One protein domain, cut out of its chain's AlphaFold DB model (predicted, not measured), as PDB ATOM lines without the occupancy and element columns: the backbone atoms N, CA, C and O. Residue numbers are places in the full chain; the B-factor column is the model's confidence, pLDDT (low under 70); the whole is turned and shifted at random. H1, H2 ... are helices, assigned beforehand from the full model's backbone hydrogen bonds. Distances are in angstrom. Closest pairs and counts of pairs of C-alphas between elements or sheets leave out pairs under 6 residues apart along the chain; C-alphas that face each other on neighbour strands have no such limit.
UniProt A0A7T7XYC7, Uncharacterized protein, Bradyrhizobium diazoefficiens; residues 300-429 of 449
ATOM      1  N   ASP A 300     -42.690  41.043  21.272       81.94
ATOM      2  CA  ASP A 300     -42.783  41.582  19.921       81.94
ATOM      3  C   ASP A 300     -41.717  40.965  18.998       81.94
ATOM      4  O   ASP A 300     -40.578  40.736  19.433       81.94
ATOM      5  N   PRO A 301     -42.016  40.763  17.699       83.44
ATOM      6  CA  PRO A 301     -41.050  40.225  16.743       83.44
ATOM      7  C   PRO A 301     -39.746  41.032  16.669       83.44
ATOM      8  O   PRO A 301     -38.671  40.457  16.501       83.44
ATOM      9  N   SER A 302     -39.813  42.350  16.879       85.12
ATOM     10  CA  SER A 302     -38.648  43.238  16.947       85.12
ATOM     11  C   SER A 302     -37.754  42.969  18.166       85.12
ATOM     12  O   SER A 302     -36.529  43.053  18.046       85.12
ATOM     13  N   GLU A 303     -38.302  42.585  19.328       83.62
ATOM     14  CA  GLU A 303     -37.477  42.202  20.483       83.62
ATOM     15  C   GLU A 303     -36.922  40.779  20.339       83.62
ATOM     16  O   GLU A 303     -35.768  40.531  20.701       83.62
ATOM     17  N   ILE A 304     -37.692  39.854  19.753       84.12
ATOM     18  CA  ILE A 304     -37.200  38.513  19.398       84.12
ATOM     19  C   ILE A 304     -36.015  38.638  18.429       84.12
ATOM     20  O   ILE A 304     -34.951  38.073  18.693       84.12
ATOM     21  N   LEU A 305     -36.140  39.454  17.378       88.06
ATOM     22  CA  LEU A 305     -35.068  39.717  16.418       88.06
ATOM     23  C   LEU A 305     -33.870  40.436  17.062       88.06
ATOM     24  O   LEU A 305     -32.733  40.021  16.858       88.06
ATOM     25  N   THR A 306     -34.098  41.424  17.938       85.56
ATOM     26  CA  THR A 306     -33.033  42.076  18.734       85.56
ATOM     27  C   THR A 306     -32.227  41.057  19.558       85.56
ATOM     28  O   THR A 306     -31.006  41.173  19.694       85.56
ATOM     29  N   ARG A 307     -32.893  40.035  20.114       85.88
ATOM     30  CA  ARG A 307     -32.245  38.953  20.875       85.88
ATOM     31  C   ARG A 307     -31.529  37.950  19.961       85.88
ATOM     32  O   ARG A 307     -30.425  37.532  20.308       85.88
ATOM     33  N   LEU A 308     -32.099  37.608  18.801       88.38
ATOM     34  CA  LEU A 308     -31.467  36.755  17.780       88.38
ATOM     35  C   LEU A 308     -30.205  37.396  17.189       88.38
ATOM     36  O   LEU A 308     -29.188  36.715  17.045       88.38
ATOM     37  N   TYR A 309     -30.228  38.704  16.920       89.50
ATOM     38  CA  TYR A 309     -29.045  39.459  16.517       89.50
ATOM     39  C   TYR A 309     -27.953  39.371  17.581       89.50
ATOM     40  O   TYR A 309     -26.865  38.894  17.286       89.50
ATOM     41  N   ARG A 310     -28.249  39.685  18.847       85.81
ATOM     42  CA  ARG A 310     -27.254  39.593  19.934       85.81
ATOM     43  C   ARG A 310     -26.709  38.186  20.171       85.81
ATOM     44  O   ARG A 310     -25.523  38.037  20.458       85.81
ATOM     45  N   ALA A 311     -27.538  37.158  20.016       84.12
ATOM     46  CA  ALA A 311     -27.106  35.761  20.048       84.12
ATOM     47  C   ALA A 311     -26.171  35.405  18.874       84.12
ATOM     48  O   ALA A 311     -25.206  34.656  19.051       84.12
ATOM     49  N   THR A 312     -26.420  35.988  17.700       87.56
ATOM     50  CA  THR A 312     -25.589  35.841  16.500       87.56
ATOM     51  C   THR A 312     -24.260  36.593  16.653       87.56
ATOM     52  O   THR A 312     -23.206  35.980  16.480       87.56
ATOM     53  N   THR A 313     -24.274  37.855  17.103       85.50
ATOM     54  CA  THR A 313     -23.077  38.635  17.476       85.50
ATOM     55  C   THR A 313     -22.204  37.866  18.464       85.50
ATOM     56  O   THR A 313     -21.019  37.680  18.217       85.50
ATOM     57  N   ALA A 314     -22.782  37.328  19.545       78.31
ATOM     58  CA  ALA A 314     -22.040  36.584  20.567       78.31
ATOM     59  C   ALA A 314     -21.388  35.278  20.059       78.31
ATOM     60  O   ALA A 314     -20.482  34.749  20.713       78.31
ATOM     61  N   THR A 315     -21.833  34.757  18.913       77.62
ATOM     62  CA  THR A 315     -21.214  33.612  18.231       77.62
ATOM     63  C   THR A 315     -20.149  34.069  17.225       77.62
ATOM     64  O   THR A 315     -19.045  33.534  17.255       77.62
ATOM     65  N   LEU A 316     -20.403  35.122  16.435       76.31
ATOM     66  CA  LEU A 316     -19.420  35.724  15.516       76.31
ATOM     67  C   LEU A 316     -18.195  36.315  16.245       76.31
ATOM     68  O   LEU A 316     -17.056  36.043  15.869       76.31
ATOM     69  N   GLU A 317     -18.426  37.094  17.305       73.56
ATOM     70  CA  GLU A 317     -17.395  37.755  18.122       73.56
ATOM     71  C   GLU A 317     -16.754  36.832  19.173       73.56
ATOM     72  O   GLU A 317     -15.920  37.290  19.956       73.56
ATOM     73  N   SER A 318     -17.178  35.562  19.256       61.66
ATOM     74  CA  SER A 318     -16.915  34.650  20.380       61.66
ATOM     75  C   SER A 318     -15.466  34.720  20.890       61.66
ATOM     76  O   SER A 318     -14.559  34.102  20.332       61.66
ATOM     77  N   ARG A 319     -15.264  35.429  22.015       45.25
ATOM     78  CA  ARG A 319     -13.948  35.637  22.665       45.25
ATOM     79  C   ARG A 319     -13.247  34.333  23.055       45.25
ATOM     80  O   ARG A 319     -12.035  34.307  23.259       45.25
ATOM     81  N   ASP A 320     -14.021  33.264  23.191       44.19
ATOM     82  CA  ASP A 320     -13.550  31.924  23.495       44.19
ATOM     83  C   ASP A 320     -12.855  31.299  22.274       44.19
ATOM     84  O   ASP A 320     -13.503  30.880  21.310       44.19
ATOM     85  N   ARG A 321     -11.521  31.208  22.347       43.59
ATOM     86  CA  ARG A 321     -10.668  30.651  21.286       43.59
ATOM     87  C   ARG A 321     -11.040  29.211  20.899       43.59
ATOM     88  O   ARG A 321     -10.752  28.832  19.771       43.59
ATOM     89  N   ARG A 322     -11.708  28.434  21.770       42.59
ATOM     90  CA  ARG A 322     -12.152  27.051  21.473       42.59
ATOM     91  C   ARG A 322     -13.129  26.973  20.294       42.59
ATOM     92  O   ARG A 322     -13.152  25.978  19.590       42.59
ATOM     93  N   TYR A 323     -13.912  28.030  20.078       44.88
ATOM     94  CA  TYR A 323     -14.953  28.103  19.046       44.88
ATOM     95  C   TYR A 323     -14.486  28.897  17.816       44.88
ATOM     96  O   TYR A 323     -15.256  29.159  16.897       44.88
ATOM     97  N   ARG A 324     -13.214  29.313  17.798       48.78
ATOM     98  CA  ARG A 324     -12.636  30.187  16.778       48.78
ATOM     99  C   ARG A 324     -11.933  29.380  15.684       48.78
ATOM    100  O   ARG A 324     -10.793  29.687  15.347       48.78
ATOM    101  N   ARG A 325     -12.612  28.371  15.122       51.03
ATOM    102  CA  ARG A 325     -12.192  27.772  13.842       51.03
ATOM    103  C   ARG A 325     -12.229  28.888  12.808       51.03
ATOM    104  O   ARG A 325     -13.292  29.466  12.566       51.03
ATOM    105  N   VAL A 326     -11.067  29.311  12.315       48.69
ATOM    106  CA  VAL A 326     -11.009  30.461  11.404       48.69
ATOM    107  C   VAL A 326     -11.598  30.047  10.058       48.69
ATOM    108  O   VAL A 326     -12.316  30.842   9.468       48.69
ATOM    109  N   GLU A 327     -11.439  28.778   9.682       49.28
ATOM    110  CA  GLU A 327     -11.924  28.183   8.433       49.28
ATOM    111  C   GLU A 327     -13.431  27.837   8.361       49.28
ATOM    112  O   GLU A 327     -13.826  27.196   7.390       49.28
ATOM    113  N   ASP A 328     -14.290  28.217   9.325       60.25
ATOM    114  CA  ASP A 328     -15.743  27.935   9.242       60.25
ATOM    115  C   ASP A 328     -16.607  29.173   8.894       60.25
ATOM    116  O   ASP A 328     -17.073  29.900   9.783       60.25
ATOM    117  N   PRO A 329     -16.880  29.412   7.595       70.81
ATOM    118  CA  PRO A 329     -17.779  30.466   7.143       70.81
ATOM    119  C   PRO A 329     -19.283  30.162   7.317       70.81
ATOM    120  O   PRO A 329     -20.093  31.048   7.033       70.81
ATOM    121  N   MET A 330     -19.712  28.985   7.802       76.25
ATOM    122  CA  MET A 330     -21.146  28.671   7.979       76.25
ATOM    123  C   MET A 330     -21.831  29.619   8.971       76.25
ATOM    124  O   MET A 330     -22.915  30.132   8.684       76.25
ATOM    125  N   HIS A 331     -21.184  29.951  10.094       81.06
ATOM    126  CA  HIS A 331     -21.722  30.932  11.054       81.06
ATOM    127  C   HIS A 331     -21.898  32.330  10.429       81.06
ATOM    128  O   HIS A 331     -22.790  33.080  10.830       81.06
ATOM    129  N   CYS A 332     -21.100  32.673   9.410       80.31
ATOM    130  CA  CYS A 332     -21.255  33.915   8.652       80.31
ATOM    131  C   CYS A 332     -22.449  33.852   7.685       80.31
ATOM    132  O   CYS A 332     -23.182  34.834   7.570       80.31
ATOM    133  N   VAL A 333     -22.706  32.697   7.054       82.38
ATOM    134  CA  VAL A 333     -23.914  32.475   6.234       82.38
ATOM    135  C   VAL A 333     -25.187  32.561   7.079       82.38
ATOM    136  O   VAL A 333     -26.164  33.155   6.633       82.38
ATOM    137  N   TRP A 334     -25.189  32.053   8.316       88.38
ATOM    138  CA  TRP A 334     -26.325  32.257   9.225       88.38
ATOM    139  C   TRP A 334     -26.613  33.746   9.458       88.38
ATOM    140  O   TRP A 334     -27.748  34.192   9.294       88.38
ATOM    141  N   ALA A 335     -25.588  34.528   9.805       88.00
ATOM    142  CA  ALA A 335     -25.741  35.955  10.073       88.00
ATOM    143  C   ALA A 335     -26.204  36.740   8.833       88.00
ATOM    144  O   ALA A 335     -27.091  37.588   8.933       88.00
ATOM    145  N   ALA A 336     -25.664  36.403   7.660       84.75
ATOM    146  CA  ALA A 336     -26.106  36.915   6.368       84.75
ATOM    147  C   ALA A 336     -27.591  36.613   6.095       84.75
ATOM    148  O   ALA A 336     -28.362  37.514   5.761       84.75
ATOM    149  N   LEU A 337     -28.022  35.361   6.288       87.50
ATOM    150  CA  LEU A 337     -29.416  34.956   6.107       87.50
ATOM    151  C   LEU A 337     -30.357  35.624   7.125       87.50
ATOM    152  O   LEU A 337     -31.474  35.989   6.757       87.50
ATOM    153  N   LEU A 338     -29.927  35.819   8.375       90.88
ATOM    154  CA  LEU A 338     -30.713  36.505   9.405       90.88
ATOM    155  C   LEU A 338     -30.920  37.995   9.070       90.88
ATOM    156  O   LEU A 338     -32.019  38.509   9.267       90.88
ATOM    157  N   LEU A 339     -29.908  38.673   8.513       88.44
ATOM    158  CA  LEU A 339     -30.046  40.038   7.985       88.44
ATOM    159  C   LEU A 339     -30.988  40.072   6.768       88.44
ATOM    160  O   LEU A 339     -31.960  40.825   6.769       88.44
ATOM    161  N   ALA A 340     -30.777  39.203   5.772       85.81
ATOM    162  CA  ALA A 340     -31.587  39.150   4.546       85.81
ATOM    163  C   ALA A 340     -33.096  38.943   4.793       85.81
ATOM    164  O   ALA A 340     -33.931  39.394   4.009       85.81
ATOM    165  N   ASN A 341     -33.460  38.248   5.876       86.50
ATOM    166  CA  ASN A 341     -34.849  37.924   6.209       86.50
ATOM    167  C   ASN A 341     -35.471  38.840   7.282       86.50
ATOM    168  O   ASN A 341     -36.603  38.581   7.684       86.50
ATOM    169  N   GLU A 342     -34.803  39.922   7.711       88.69
ATOM    170  CA  GLU A 342     -35.335  40.876   8.708       88.69
ATOM    171  C   GLU A 342     -36.763  41.339   8.380       88.69
ATOM    172  O   GLU A 342     -37.652  41.285   9.230       88.69
ATOM    173  N   HIS A 343     -37.016  41.697   7.118       85.94
ATOM    174  CA  HIS A 343     -38.332  42.129   6.643       85.94
ATOM    175  C   HIS A 343     -39.450  41.097   6.882       85.94
ATOM    176  O   HIS A 343     -40.612  41.480   7.002       85.94
ATOM    177  N   ARG A 344     -39.123  39.797   6.967       84.31
ATOM    178  CA  ARG A 344     -40.082  38.712   7.248       84.31
ATOM    179  C   ARG A 344     -40.373  38.595   8.738       84.31
ATOM    180  O   ARG A 344     -41.531  38.462   9.113       84.31
ATOM    181  N   PHE A 345     -39.341  38.727   9.572       84.81
ATOM    182  CA  PHE A 345     -39.500  38.774  11.025       84.81
ATOM    183  C   PHE A 345     -40.302  39.995  11.483       84.81
ATOM    184  O   PHE A 345     -41.067  39.877  12.430       84.81
ATOM    185  N   LEU A 346     -40.150  41.152  10.830       85.94
ATOM    186  CA  LEU A 346     -40.858  42.377  11.218       85.94
ATOM    187  C   LEU A 346     -42.296  42.456  10.682       85.94
ATOM    188  O   LEU A 346     -43.174  42.922  11.402       85.94
ATOM    189  N   ASN A 347     -42.547  41.994   9.451       83.62
ATOM    190  CA  ASN A 347     -43.856  42.126   8.785       83.62
ATOM    191  C   ASN A 347     -44.669  40.818   8.731       83.62
ATOM    192  O   ASN A 347     -45.719  40.770   8.092       83.62
ATOM    193  N   GLY A 348     -44.179  39.739   9.343       76.75
ATOM    194  CA  GLY A 348     -44.777  38.408   9.286       76.75
ATOM    195  C   GLY A 348     -44.711  37.670  10.620       76.75
ATOM    196  O   GLY A 348     -44.263  38.194  11.637       76.75
ATOM    197  N   ASN A 349     -45.173  36.419  10.631       81.31
ATOM    198  CA  ASN A 349     -45.110  35.586  11.828       81.31
ATOM    199  C   ASN A 349     -43.641  35.227  12.146       81.31
ATOM    200  O   ASN A 349     -42.933  34.662  11.305       81.31
ATOM    201  N   ALA A 350     -43.189  35.539  13.364       79.56
ATOM    202  CA  ALA A 350     -41.802  35.345  13.790       79.56
ATOM    203  C   ALA A 350     -41.384  33.863  13.846       79.56
ATOM    204  O   ALA A 350     -40.255  33.534  13.482       79.56
ATOM    205  N   PHE A 351     -42.289  32.960  14.242       80.00
ATOM    206  CA  PHE A 351     -42.036  31.516  14.263       80.00
ATOM    207  C   PHE A 351     -41.903  30.958  12.838       80.00
ATOM    208  O   PHE A 351     -40.931  30.271  12.540       80.00
ATOM    209  N   VAL A 352     -42.810  31.322  11.924       81.69
ATOM    210  CA  VAL A 352     -42.741  30.910  10.504       81.69
ATOM    211  C   VAL A 352     -41.493  31.478   9.816       81.69
ATOM    212  O   VAL A 352     -40.854  30.799   9.013       81.69
ATOM    213  N   SER A 353     -41.096  32.706  10.164       84.12
ATOM    214  CA  SER A 353     -39.858  33.322   9.664       84.12
ATOM    215  C   SER A 353     -38.605  32.604  10.174       84.12
ATOM    216  O   SER A 353     -37.651  32.435   9.413       84.12
ATOM    217  N   MET A 354     -38.621  32.132  11.426       86.06
ATOM    218  CA  MET A 354     -37.543  31.332  12.010       86.06
ATOM    219  C   MET A 354     -37.462  29.931  11.393       86.06
ATOM    220  O   MET A 354     -36.370  29.501  11.036       86.06
ATOM    221  N   ASP A 355     -38.595  29.252  11.196       83.62
ATOM    222  CA  ASP A 355     -38.653  27.953  10.511       83.62
ATOM    223  C   ASP A 355     -38.071  28.058   9.092       83.62
ATOM    224  O   ASP A 355     -37.129  27.343   8.746       83.62
ATOM    225  N   TYR A 356     -38.536  29.035   8.303       86.50
ATOM    226  CA  TYR A 356     -37.994  29.308   6.972       86.50
ATOM    227  C   TYR A 356     -36.484  29.596   6.996       86.50
ATOM    228  O   TYR A 356     -35.744  29.067   6.163       86.50
ATOM    229  N   LEU A 357     -36.010  30.414   7.943       86.69
ATOM    230  CA  LEU A 357     -34.593  30.754   8.088       86.69
ATOM    231  C   LEU A 357     -33.742  29.514   8.410       86.69
ATOM    232  O   LEU A 357     -32.732  29.271   7.746       86.69
ATOM    233  N   CYS A 358     -34.169  28.708   9.381       83.44
ATOM    234  CA  CYS A 358     -33.502  27.472   9.778       83.44
ATOM    235  C   CYS A 358     -33.498  26.436   8.644       83.44
ATOM    236  O   CYS A 358     -32.442  25.894   8.318       83.44
ATOM    237  N   GLN A 359     -34.633  26.213   7.969       82.25
ATOM    238  CA  GLN A 359     -34.697  25.337   6.794       82.25
ATOM    239  C   GLN A 359     -33.795  25.833   5.655       82.25
ATOM    240  O   GLN A 359     -33.139  25.021   5.000       82.25
ATOM    241  N   LYS A 360     -33.733  27.151   5.411       83.44
ATOM    242  CA  LYS A 360     -32.848  27.738   4.394       83.44
ATOM    243  C   LYS A 360     -31.376  27.528   4.752       83.44
ATOM    244  O   LYS A 360     -30.616  27.136   3.874       83.44
ATOM    245  N   TYR A 361     -30.992  27.711   6.018       84.50
ATOM    246  CA  TYR A 361     -29.633  27.456   6.510       84.50
ATOM    247  C   TYR A 361     -29.230  25.977   6.390       84.50
ATOM    248  O   TYR A 361     -28.187  25.675   5.811       84.50
ATOM    249  N   SER A 362     -30.071  25.039   6.841       79.12
ATOM    250  CA  SER A 362     -29.771  23.598   6.751       79.12
ATOM    251  C   SER A 362     -29.686  23.072   5.311       79.12
ATOM    252  O   SER A 362     -29.040  22.053   5.080       79.12
ATOM    253  N   ARG A 363     -30.289  23.763   4.332       77.69
ATOM    254  CA  ARG A 363     -30.181  23.440   2.894       77.69
ATOM    255  C   ARG A 363     -28.938  24.026   2.210       77.69
ATOM    256  O   ARG A 363     -28.715  23.734   1.037       77.69
ATOM    257  N   VAL A 364     -28.117  24.831   2.894       74.44
ATOM    258  CA  VAL A 364     -26.859  25.338   2.322       74.44
ATOM    259  C   VAL A 364     -25.836  24.203   2.232       74.44
ATOM    260  O   VAL A 364     -25.264  23.783   3.237       74.44
ATOM    261  N   ALA A 365     -25.580  23.737   1.005       58.91
ATOM    262  CA  ALA A 365     -24.636  22.653   0.708       58.91
ATOM    263  C   ALA A 365     -23.176  22.972   1.101       58.91
ATOM    264  O   ALA A 365     -22.386  22.062   1.337       58.91
ATOM    265  N   GLY A 366     -22.824  24.255   1.205       65.25
ATOM    266  CA  GLY A 366     -21.551  24.722   1.747       65.25
ATOM    267  C   GLY A 366     -21.448  26.242   1.680       65.25
ATOM    268  O   GLY A 366     -21.861  26.853   0.692       65.25
ATOM    269  N   ALA A 367     -20.897  26.866   2.721       63.50
ATOM    270  CA  ALA A 367     -20.793  28.320   2.794       63.50
ATOM    271  C   ALA A 367     -19.975  28.967   1.655       63.50
ATOM    272  O   ALA A 367     -20.451  29.973   1.134       63.50
ATOM    273  N   PRO A 368     -18.841  28.407   1.176       63.00
ATOM    274  CA  PRO A 368     -18.135  28.960   0.016       63.00
ATOM    275  C   PRO A 368     -18.992  28.998  -1.255       63.00
ATOM    276  O   PRO A 368     -18.965  29.988  -1.976       63.00
ATOM    277  N   ALA A 369     -19.806  27.965  -1.506       64.25
ATOM    278  CA  ALA A 369     -20.710  27.923  -2.657       64.25
ATOM    279  C   ALA A 369     -21.850  28.950  -2.531       64.25
ATOM    280  O   ALA A 369     -22.161  29.641  -3.497       64.25
ATOM    281  N   TRP A 370     -22.420  29.118  -1.332       70.44
ATOM    282  CA  TRP A 370     -23.422  30.161  -1.067       70.44
ATOM    283  C   TRP A 370     -22.841  31.574  -1.234       70.44
ATOM    284  O   TRP A 370     -23.464  32.447  -1.828       70.44
ATOM    285  N   PHE A 371     -21.597  31.767  -0.791       63.72
ATOM    286  CA  PHE A 371     -20.799  32.970  -1.021       63.72
ATOM    287  C   PHE A 371     -20.187  33.064  -2.438       63.72
ATOM    288  O   PHE A 371     -19.447  34.006  -2.702       63.72
ATOM    289  N   SER A 372     -20.506  32.133  -3.347       58.75
ATOM    290  CA  SER A 372     -20.165  32.199  -4.781       58.75
ATOM    291  C   SER A 372     -21.394  32.423  -5.671       58.75
ATOM    292  O   SER A 372     -21.265  32.963  -6.765       58.75
ATOM    293  N   SER A 373     -22.596  32.039  -5.222       61.50
ATOM    294  CA  SER A 373     -23.850  32.387  -5.904       61.50
ATOM    295  C   SER A 373     -24.163  33.879  -5.762       61.50
ATOM    296  O   SER A 373     -24.211  34.384  -4.637       61.50
ATOM    297  N   GLY A 374     -24.437  34.559  -6.885       57.19
ATOM    298  CA  GLY A 374     -24.801  35.984  -6.921       57.19
ATOM    299  C   GLY A 374     -25.938  36.315  -5.953       57.19
ATOM    300  O   GLY A 374     -25.766  37.167  -5.082       57.19
ATOM    301  N   ASP A 375     -27.015  35.525  -6.001       66.31
ATOM    302  CA  ASP A 375     -28.189  35.566  -5.119       66.31
ATOM    303  C   ASP A 375     -27.855  35.668  -3.618       66.31
ATOM    304  O   ASP A 375     -28.625  36.239  -2.843       66.31
ATOM    305  N   GLY A 376     -26.735  35.075  -3.184       65.31
ATOM    306  CA  GLY A 376     -26.296  35.082  -1.791       65.31
ATOM    307  C   GLY A 376     -25.709  36.430  -1.379       65.31
ATOM    308  O   GLY A 376     -26.149  37.021  -0.392       65.31
ATOM    309  N   TRP A 377     -24.743  36.939  -2.149       64.50
ATOM    310  CA  TRP A 377     -24.054  38.199  -1.840       64.50
ATOM    311  C   TRP A 377     -24.832  39.448  -2.236       64.50
ATOM    312  O   TRP A 377     -24.872  40.404  -1.461       64.50
ATOM    313  N   GLN A 378     -25.486  39.448  -3.397       66.06
ATOM    314  CA  GLN A 378     -26.260  40.593  -3.886       66.06
ATOM    315  C   GLN A 378     -27.415  40.930  -2.924       66.06
ATOM    316  O   GLN A 378     -27.684  42.100  -2.668       66.06
ATOM    317  N   ALA A 379     -28.017  39.918  -2.287       66.62
ATOM    318  CA  ALA A 379     -29.074  40.098  -1.289       66.62
ATOM    319  C   ALA A 379     -28.604  40.648   0.078       66.62
ATOM    320  O   ALA A 379     -29.451  41.015   0.894       66.62
ATOM    321  N   ILE A 380     -27.294  40.688   0.364       68.88
ATOM    322  CA  ILE A 380     -26.757  41.105   1.679       68.88
ATOM    323  C   ILE A 380     -25.731  42.234   1.621       68.88
ATOM    324  O   ILE A 380     -25.544  42.905   2.633       68.88
ATOM    325  N   ALA A 381     -25.078  42.482   0.483       68.06
ATOM    326  CA  ALA A 381     -24.094  43.555   0.366       68.06
ATOM    327  C   ALA A 381     -24.687  44.946   0.704       68.06
ATOM    328  O   ALA A 381     -24.087  45.628   1.539       68.06
ATOM    329  N   PRO A 382     -25.894  45.331   0.226       70.88
ATOM    330  CA  PRO A 382     -26.549  46.573   0.660       70.88
ATOM    331  C   PRO A 382     -26.894  46.579   2.159       70.88
ATOM    332  O   PRO A 382     -26.856  47.615   2.815       70.88
ATOM    333  N   LEU A 383     -27.180  45.405   2.738       71.38
ATOM    334  CA  LEU A 383     -27.493  45.239   4.165       71.38
ATOM    335  C   LEU A 383     -26.248  45.253   5.071       71.38
ATOM    336  O   LEU A 383     -26.385  45.156   6.292       71.38
ATOM    337  N   LEU A 384     -25.043  45.374   4.507       70.44
ATOM    338  CA  LEU A 384     -23.782  45.534   5.239       70.44
ATOM    339  C   LEU A 384     -23.236  46.967   5.190       70.44
ATOM    340  O   LEU A 384     -22.294  47.275   5.935       70.44
ATOM    341  N   GLU A 385     -23.800  47.844   4.357       70.62
ATOM    342  CA  GLU A 385     -23.475  49.272   4.343       70.62
ATOM    343  C   GLU A 385     -23.960  49.922   5.657       70.62
ATOM    344  O   GLU A 385     -25.126  49.821   6.047       70.62
ATOM    345  N   ILE A 386     -23.034  50.537   6.407       64.69
ATOM    346  CA  ILE A 386     -23.314  51.079   7.748       64.69
ATOM    347  C   ILE A 386     -23.985  52.448   7.607       64.69
ATOM    348  O   ILE A 386     -23.332  53.490   7.609       64.69
ATOM    349  N   ASN A 387     -25.311  52.433   7.507       63.22
ATOM    350  CA  ASN A 387     -26.128  53.639   7.472       63.22
ATOM    351  C   ASN A 387     -26.291  54.242   8.879       63.22
ATOM    352  O   ASN A 387     -26.791  53.600   9.806       63.22
ATOM    353  N   THR A 388     -25.872  55.498   9.053       59.62
ATOM    354  CA  THR A 388     -25.919  56.211  10.339       59.62
ATOM    355  C   THR A 388     -27.313  56.774  10.623       59.62
ATOM    356  O   THR A 388     -27.646  57.889  10.214       59.62
ATOM    357  N   VAL A 389     -28.129  56.017  11.358       67.75
ATOM    358  CA  VAL A 389     -29.421  56.486  11.888       67.75
ATOM    359  C   VAL A 389     -29.183  57.532  12.986       67.75
ATOM    360  O   VAL A 389     -28.363  57.311  13.874       67.75
ATOM    361  N   LYS A 390     -29.904  58.665  12.943       62.28
ATOM    362  CA  LYS A 390     -29.745  59.772  13.912       62.28
ATOM    363  C   LYS A 390     -30.126  59.380  15.347       62.28
ATOM    364  O   LYS A 390     -29.443  59.778  16.282       62.28
ATOM    365  N   GLU A 391     -31.176  58.577  15.500       72.50
ATOM    366  CA  GLU A 391     -31.621  58.004  16.776       72.50
ATOM    367  C   GLU A 391     -31.857  56.492  16.587       72.50
ATOM    368  O   GLU A 391     -32.938  56.086  16.158       72.50
ATOM    369  N   PRO A 392     -30.844  55.633  16.811       78.31
ATOM    370  CA  PRO A 392     -30.967  54.200  16.556       78.31
ATOM    371  C   PRO A 392     -31.790  53.502  17.649       78.31
ATOM    372  O   PRO A 392     -31.476  53.597  18.840       78.31
ATOM    373  N   SER A 393     -32.804  52.730  17.255       84.56
ATOM    374  CA  SER A 393     -33.599  51.916  18.180       84.56
ATOM    375  C   SER A 393     -32.784  50.757  18.776       84.56
ATOM    376  O   SER A 393     -31.655  50.468  18.368       84.56
ATOM    377  N   ARG A 394     -33.360  50.022  19.739       82.69
ATOM    378  CA  ARG A 394     -32.726  48.802  20.282       82.69
ATOM    379  C   ARG A 394     -32.441  47.752  19.202       82.69
ATOM    380  O   ARG A 394     -31.441  47.046  19.324       82.69
ATOM    381  N   LEU A 395     -33.288  47.685  18.171       85.50
ATOM    382  CA  LEU A 395     -33.118  46.788  17.033       85.50
ATOM    383  C   LEU A 395     -31.989  47.273  16.118       85.50
ATOM    384  O   LEU A 395     -31.114  46.483  15.784       85.50
ATOM    385  N   ASP A 396     -31.949  48.567  15.786       85.44
ATOM    386  CA  ASP A 396     -30.907  49.133  14.915       85.44
ATOM    387  C   ASP A 396     -29.512  48.987  15.532       85.44
ATOM    388  O   ASP A 396     -28.567  48.609  14.845       85.44
ATOM    389  N   ASN A 397     -29.389  49.203  16.847       85.81
ATOM    390  CA  ASN A 397     -28.140  48.954  17.568       85.81
ATOM    391  C   ASN A 397     -27.723  47.474  17.492       85.81
ATOM    392  O   ASN A 397     -26.560  47.188  17.221       85.81
ATOM    393  N   ALA A 398     -28.654  46.528  17.663       85.94
ATOM    394  CA  ALA A 398     -28.358  45.097  17.545       85.94
ATOM    395  C   ALA A 398     -28.045  44.662  16.095       85.94
ATOM    396  O   ALA A 398     -27.191  43.801  15.885       85.94
ATOM    397  N   ARG A 399     -28.665  45.292  15.088       88.81
ATOM    398  CA  ARG A 399     -28.324  45.105  13.668       88.81
ATOM    399  C   ARG A 399     -26.898  45.588  13.386       88.81
ATOM    400  O   ARG A 399     -26.115  44.851  12.795       88.81
ATOM    401  N   LEU A 400     -26.535  46.774  13.886       86.88
ATOM    402  CA  LEU A 400     -25.185  47.345  13.794       86.88
ATOM    403  C   LEU A 400     -24.133  46.492  14.527       86.88
ATOM    404  O   LEU A 400     -23.019  46.347  14.025       86.88
ATOM    405  N   GLU A 401     -24.475  45.909  15.683       88.25
ATOM    406  CA  GLU A 401     -23.651  44.912  16.385       88.25
ATOM    407  C   GLU A 401     -23.345  43.712  15.453       88.25
ATOM    408  O   GLU A 401     -22.176  43.392  15.233       88.25
ATOM    409  N   VAL A 402     -24.362  43.105  14.818       88.25
ATOM    410  CA  VAL A 402     -24.176  41.971  13.881       88.25
ATOM    411  C   VAL A 402     -23.406  42.368  12.621       88.25
ATOM    412  O   VAL A 402     -22.486  41.655  12.231       88.25
ATOM    413  N   GLN A 403     -23.738  43.495  11.983       87.00
ATOM    414  CA  GLN A 403     -23.075  43.970  10.757       87.00
ATOM    415  C   GLN A 403     -21.567  44.191  10.960       87.00
ATOM    416  O   GLN A 403     -20.765  43.866  10.082       87.00
ATOM    417  N   ARG A 404     -21.168  44.727  12.123       85.00
ATOM    418  CA  ARG A 404     -19.756  44.920  12.493       85.00
ATOM    419  C   ARG A 404     -19.062  43.587  12.761       85.00
ATOM    420  O   ARG A 404     -17.999  43.346  12.193       85.00
ATOM    421  N   ALA A 405     -19.677  42.719  13.565       83.94
ATOM    422  CA  ALA A 405     -19.133  41.402  13.883       83.94
ATOM    423  C   ALA A 405     -18.962  40.522  12.633       83.94
ATOM    424  O   ALA A 405     -17.939  39.860  12.480       83.94
ATOM    425  N   LEU A 406     -19.936  40.550  11.717       83.69
ATOM    426  CA  LEU A 406     -19.905  39.804  10.463       83.69
ATOM    427  C   LEU A 406     -18.796  40.322   9.539       83.69
ATOM    428  O   LEU A 406     -17.976  39.525   9.095       83.69
ATOM    429  N   ARG A 407     -18.700  41.644   9.323       79.44
ATOM    430  CA  ARG A 407     -17.604  42.259   8.551       79.44
ATOM    431  C   ARG A 407     -16.229  41.864   9.101       79.44
ATOM    432  O   ARG A 407     -15.445  41.260   8.376       79.44
ATOM    433  N   ALA A 408     -15.986  42.101  10.392       78.44
ATOM    434  CA  ALA A 408     -14.706  41.792  11.033       78.44
ATOM    435  C   ALA A 408     -14.370  40.289  11.009       78.44
ATOM    436  O   ALA A 408     -13.200  39.906  10.973       78.44
ATOM    437  N   ARG A 409     -15.386  39.411  11.015       75.00
ATOM    438  CA  ARG A 409     -15.189  37.964  10.869       75.00
ATOM    439  C   ARG A 409     -14.796  37.588   9.442       75.00
ATOM    440  O   ARG A 409     -13.883  36.785   9.295       75.00
ATOM    441  N   LEU A 410     -15.439  38.163   8.424       74.25
ATOM    442  CA  LEU A 410     -15.131  37.921   7.008       74.25
ATOM    443  C   LEU A 410     -13.717  38.412   6.656       74.25
ATOM    444  O   LEU A 410     -12.938  37.646   6.100       74.25
ATOM    445  N   GLU A 411     -13.353  39.628   7.073       72.69
ATOM    446  CA  GLU A 411     -12.001  40.200   6.921       72.69
ATOM    447  C   GLU A 411     -10.919  39.303   7.555       72.69
ATOM    448  O   GLU A 411      -9.862  39.066   6.968       72.69
ATOM    449  N   ALA A 412     -11.206  38.737   8.734       69.56
ATOM    450  CA  ALA A 412     -10.312  37.811   9.427       69.56
ATOM    451  C   ALA A 412     -10.249  36.400   8.806       69.56
ATOM    452  O   ALA A 412      -9.353  35.637   9.165       69.56
ATOM    453  N   MET A 413     -11.176  36.036   7.911       63.38
ATOM    454  CA  MET A 413     -11.127  34.781   7.142       63.38
ATOM    455  C   MET A 413     -10.409  34.946   5.798       63.38
ATOM    456  O   MET A 413      -9.814  33.983   5.324       63.38
ATOM    457  N   THR A 414     -10.445  36.135   5.187       60.78
ATOM    458  CA  THR A 414      -9.819  36.388   3.874       60.78
ATOM    459  C   THR A 414      -8.422  37.005   3.940       60.78
ATOM    460  O   THR A 414      -7.750  37.061   2.916       60.78
ATOM    461  N   GLY A 415      -7.956  37.430   5.120       48.91
ATOM    462  CA  GLY A 415      -6.545  37.749   5.370       48.91
ATOM    463  C   GLY A 415      -6.054  39.018   4.669       48.91
ATOM    464  O   GLY A 415      -5.234  38.947   3.761       48.91
ATOM    465  N   ASN A 416      -6.533  40.188   5.109       46.56
ATOM    466  CA  ASN A 416      -6.193  41.505   4.538       46.56
ATOM    467  C   ASN A 416      -6.496  41.659   3.027       46.56
ATOM    468  O   ASN A 416      -5.923  42.520   2.363       46.56
ATOM    469  N   GLY A 417      -7.442  40.879   2.493       42.41
ATOM    470  CA  GLY A 417      -7.939  40.999   1.121       42.41
ATOM    471  C   GLY A 417      -9.272  41.744   1.040       42.41
ATOM    472  O   GLY A 417     -10.334  41.118   1.098       42.41
ATOM    473  N   VAL A 418      -9.227  43.071   0.858       45.41
ATOM    474  CA  VAL A 418     -10.410  43.885   0.491       45.41
ATOM    475  C   VAL A 418     -10.985  43.421  -0.855       45.41
ATOM    476  O   VAL A 418     -12.202  43.434  -1.045       45.41
ATOM    477  N   ASP A 419     -10.117  42.936  -1.744       47.94
ATOM    478  CA  ASP A 419     -10.404  42.557  -3.130       47.94
ATOM    479  C   ASP A 419     -11.578  41.595  -3.298       47.94
ATOM    480  O   ASP A 419     -12.336  41.748  -4.244       47.94
ATOM    481  N   TRP A 420     -11.806  40.636  -2.394       45.97
ATOM    482  CA  TRP A 420     -12.930  39.702  -2.565       45.97
ATOM    483  C   TRP A 420     -14.289  40.403  -2.381       45.97
ATOM    484  O   TRP A 420     -15.216  40.199  -3.164       45.97
ATOM    485  N   PHE A 421     -14.382  41.298  -1.394       45.62
ATOM    486  CA  PHE A 421     -15.572  42.105  -1.133       45.62
ATOM    487  C   PHE A 421     -15.713  43.198  -2.198       45.62
ATOM    488  O   PHE A 421     -16.823  43.486  -2.640       45.62
ATOM    489  N   HIS A 422     -14.595  43.756  -2.671       48.03
ATOM    490  CA  HIS A 422     -14.581  44.727  -3.762       48.03
ATOM    491  C   HIS A 422     -14.964  44.106  -5.115       48.03
ATOM    492  O   HIS A 422     -15.697  44.740  -5.862       48.03
ATOM    493  N   CYS A 423     -14.561  42.866  -5.410       42.31
ATOM    494  CA  CYS A 423     -14.970  42.120  -6.604       42.31
ATOM    495  C   CYS A 423     -16.440  41.695  -6.545       42.31
ATOM    496  O   CYS A 423     -17.138  41.776  -7.547       42.31
ATOM    497  N   LEU A 424     -16.951  41.275  -5.384       42.47
ATOM    498  CA  LEU A 424     -18.370  40.932  -5.246       42.47
ATOM    499  C   LEU A 424     -19.275  42.171  -5.288       42.47
ATOM    500  O   LEU A 424     -20.348  42.125  -5.886       42.47
ATOM    501  N   THR A 425     -18.845  43.296  -4.707       41.69
ATOM    502  CA  THR A 425     -19.585  44.566  -4.810       41.69
ATOM    503  C   THR A 425     -19.418  45.244  -6.169       41.69
ATOM    504  O   THR A 425     -20.366  45.885  -6.619       41.69
ATOM    505  N   SER A 426     -18.292  45.068  -6.873       41.22
ATOM    506  CA  SER A 426     -18.156  45.517  -8.263       41.22
ATOM    507  C   SER A 426     -18.969  44.654  -9.222       41.22
ATOM    508  O   SER A 426     -19.622  45.228 -10.077       41.22
ATOM    509  N   LEU A 427     -19.040  43.329  -9.034       38.91
ATOM    510  CA  LEU A 427     -19.931  42.440  -9.797       38.91
ATOM    511  C   LEU A 427     -21.417  42.711  -9.523       38.91
ATOM    512  O   LEU A 427     -22.241  42.599 -10.427       38.91
ATOM    513  N   ALA A 428     -21.777  43.085  -8.292       40.66
ATOM    514  CA  ALA A 428     -23.131  43.538  -7.979       40.66
ATOM    515  C   ALA A 428     -23.449  44.878  -8.667       40.66
ATOM    516  O   ALA A 428     -24.518  45.019  -9.251       40.66
ATOM    517  N   ARG A 429     -22.513  45.838  -8.652       39.44
ATOM    518  CA  ARG A 429     -22.690  47.157  -9.285       39.44
ATOM    519  C   ARG A 429     -22.569  47.120 -10.811       39.44
ATOM    520  O   ARG A 429     -23.262  47.878 -11.464       39.44
TER     521      ARG A 429
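AT A GLANCE: This is residues 300 to 429 of the 449 residues of an uncharacterized protein of Bradyrhizobium diazoefficiens (UniProt A0A7T7XYC7). The long helix H7 packs with H1 and H2 as a three-helix bundle, their centres making a triangle; H4 covers H2 on the side away from H7, and the short H3 sits where H1 and H4 begin. H8, its centre the farthest from the mean of the C-alphas, makes a small separate pair with the short H6. The printed part has 130 residues with eight named helices, H1 to H8 in chain order, and no named strand, and its class is all helix. It is compact, with a radius of gyration of the C-alphas of 14.5 A, and rounded, spanning 39 by 38 by 35 A.

HOW THE PARTS SIT: Begin with H7, residues 394 to 414. It touches H1, residues 301 to 316, at a shallow tilt of 26 degrees, the same way; the closest C-alphas, of Thr 306 and Leu 395, are 5.0 A apart. H2, residues 330 to 340, touches H7 the opposite way at a steep tilt of 38 degrees, only just past shallow; look at C-alphas 332 and 406, the closest, 6.3 A apart. H1, H2 and H7 are an up and down bundle, each running against the one before it in the chain. H1 and H2 form a helical hairpin, and H1 touches H2 with residues 309 to 316 alone; the closest C-alphas are Thr 312 and Ala 335, at 6.4 A. H2 is the hub, touching four helices. With residues 357 to 361 alone, H4, residues 350 to 362, touches H2; C-alphas 334 and 361 are closest, at 6.4 A. H3, residues 342 to 347, touches H1 with C-alphas 301 and 346 closest, 5.9 A apart, and touches H4 only at the corner, Phe 345 and Ser 353 having the closest C-alphas, at 5.6 A. H5, residues 367 to 370, only just touches H2, with 3 pairs of C-alphas within 8 A; the closest are 330 and 367, at 5.2 A. H6, residues 374 to 378, is near H2 and touches H8, residues 419 to 429; C-alphas 378 and 428 are closest, at 5.9 A. Every O i to N i+4 pair is within hydrogen-bond range in H1, H2, H3, H4, H6, H7 and H8; H5 is too short for such a pair.

IN THESE COORDINATES: Find C-alpha 394 at (-32.726, 48.802, 20.282); from there H7 runs 30.8 A to C-alpha 414. H1 begins at C-alpha 301, (-41.050, 40.225, 16.743), and is 22.1 A long. H4 measures 18.2 A, H2 15.2 A and H8 14.5 A, ending at C-alpha 429, (-22.690, 47.157, -9.285).

THE WHOLE: The C-alphas farthest apart, of Asn 349 and Asn 416, are 40.0 A apart. The printed part has no cut. The links H1 to H2 and H6 to H7 are long, with 13 and 15 residues. Mean pLDDT of the printed part is 71.7; 50 residues are under 70, among them 318 to 328 and 412 to 429.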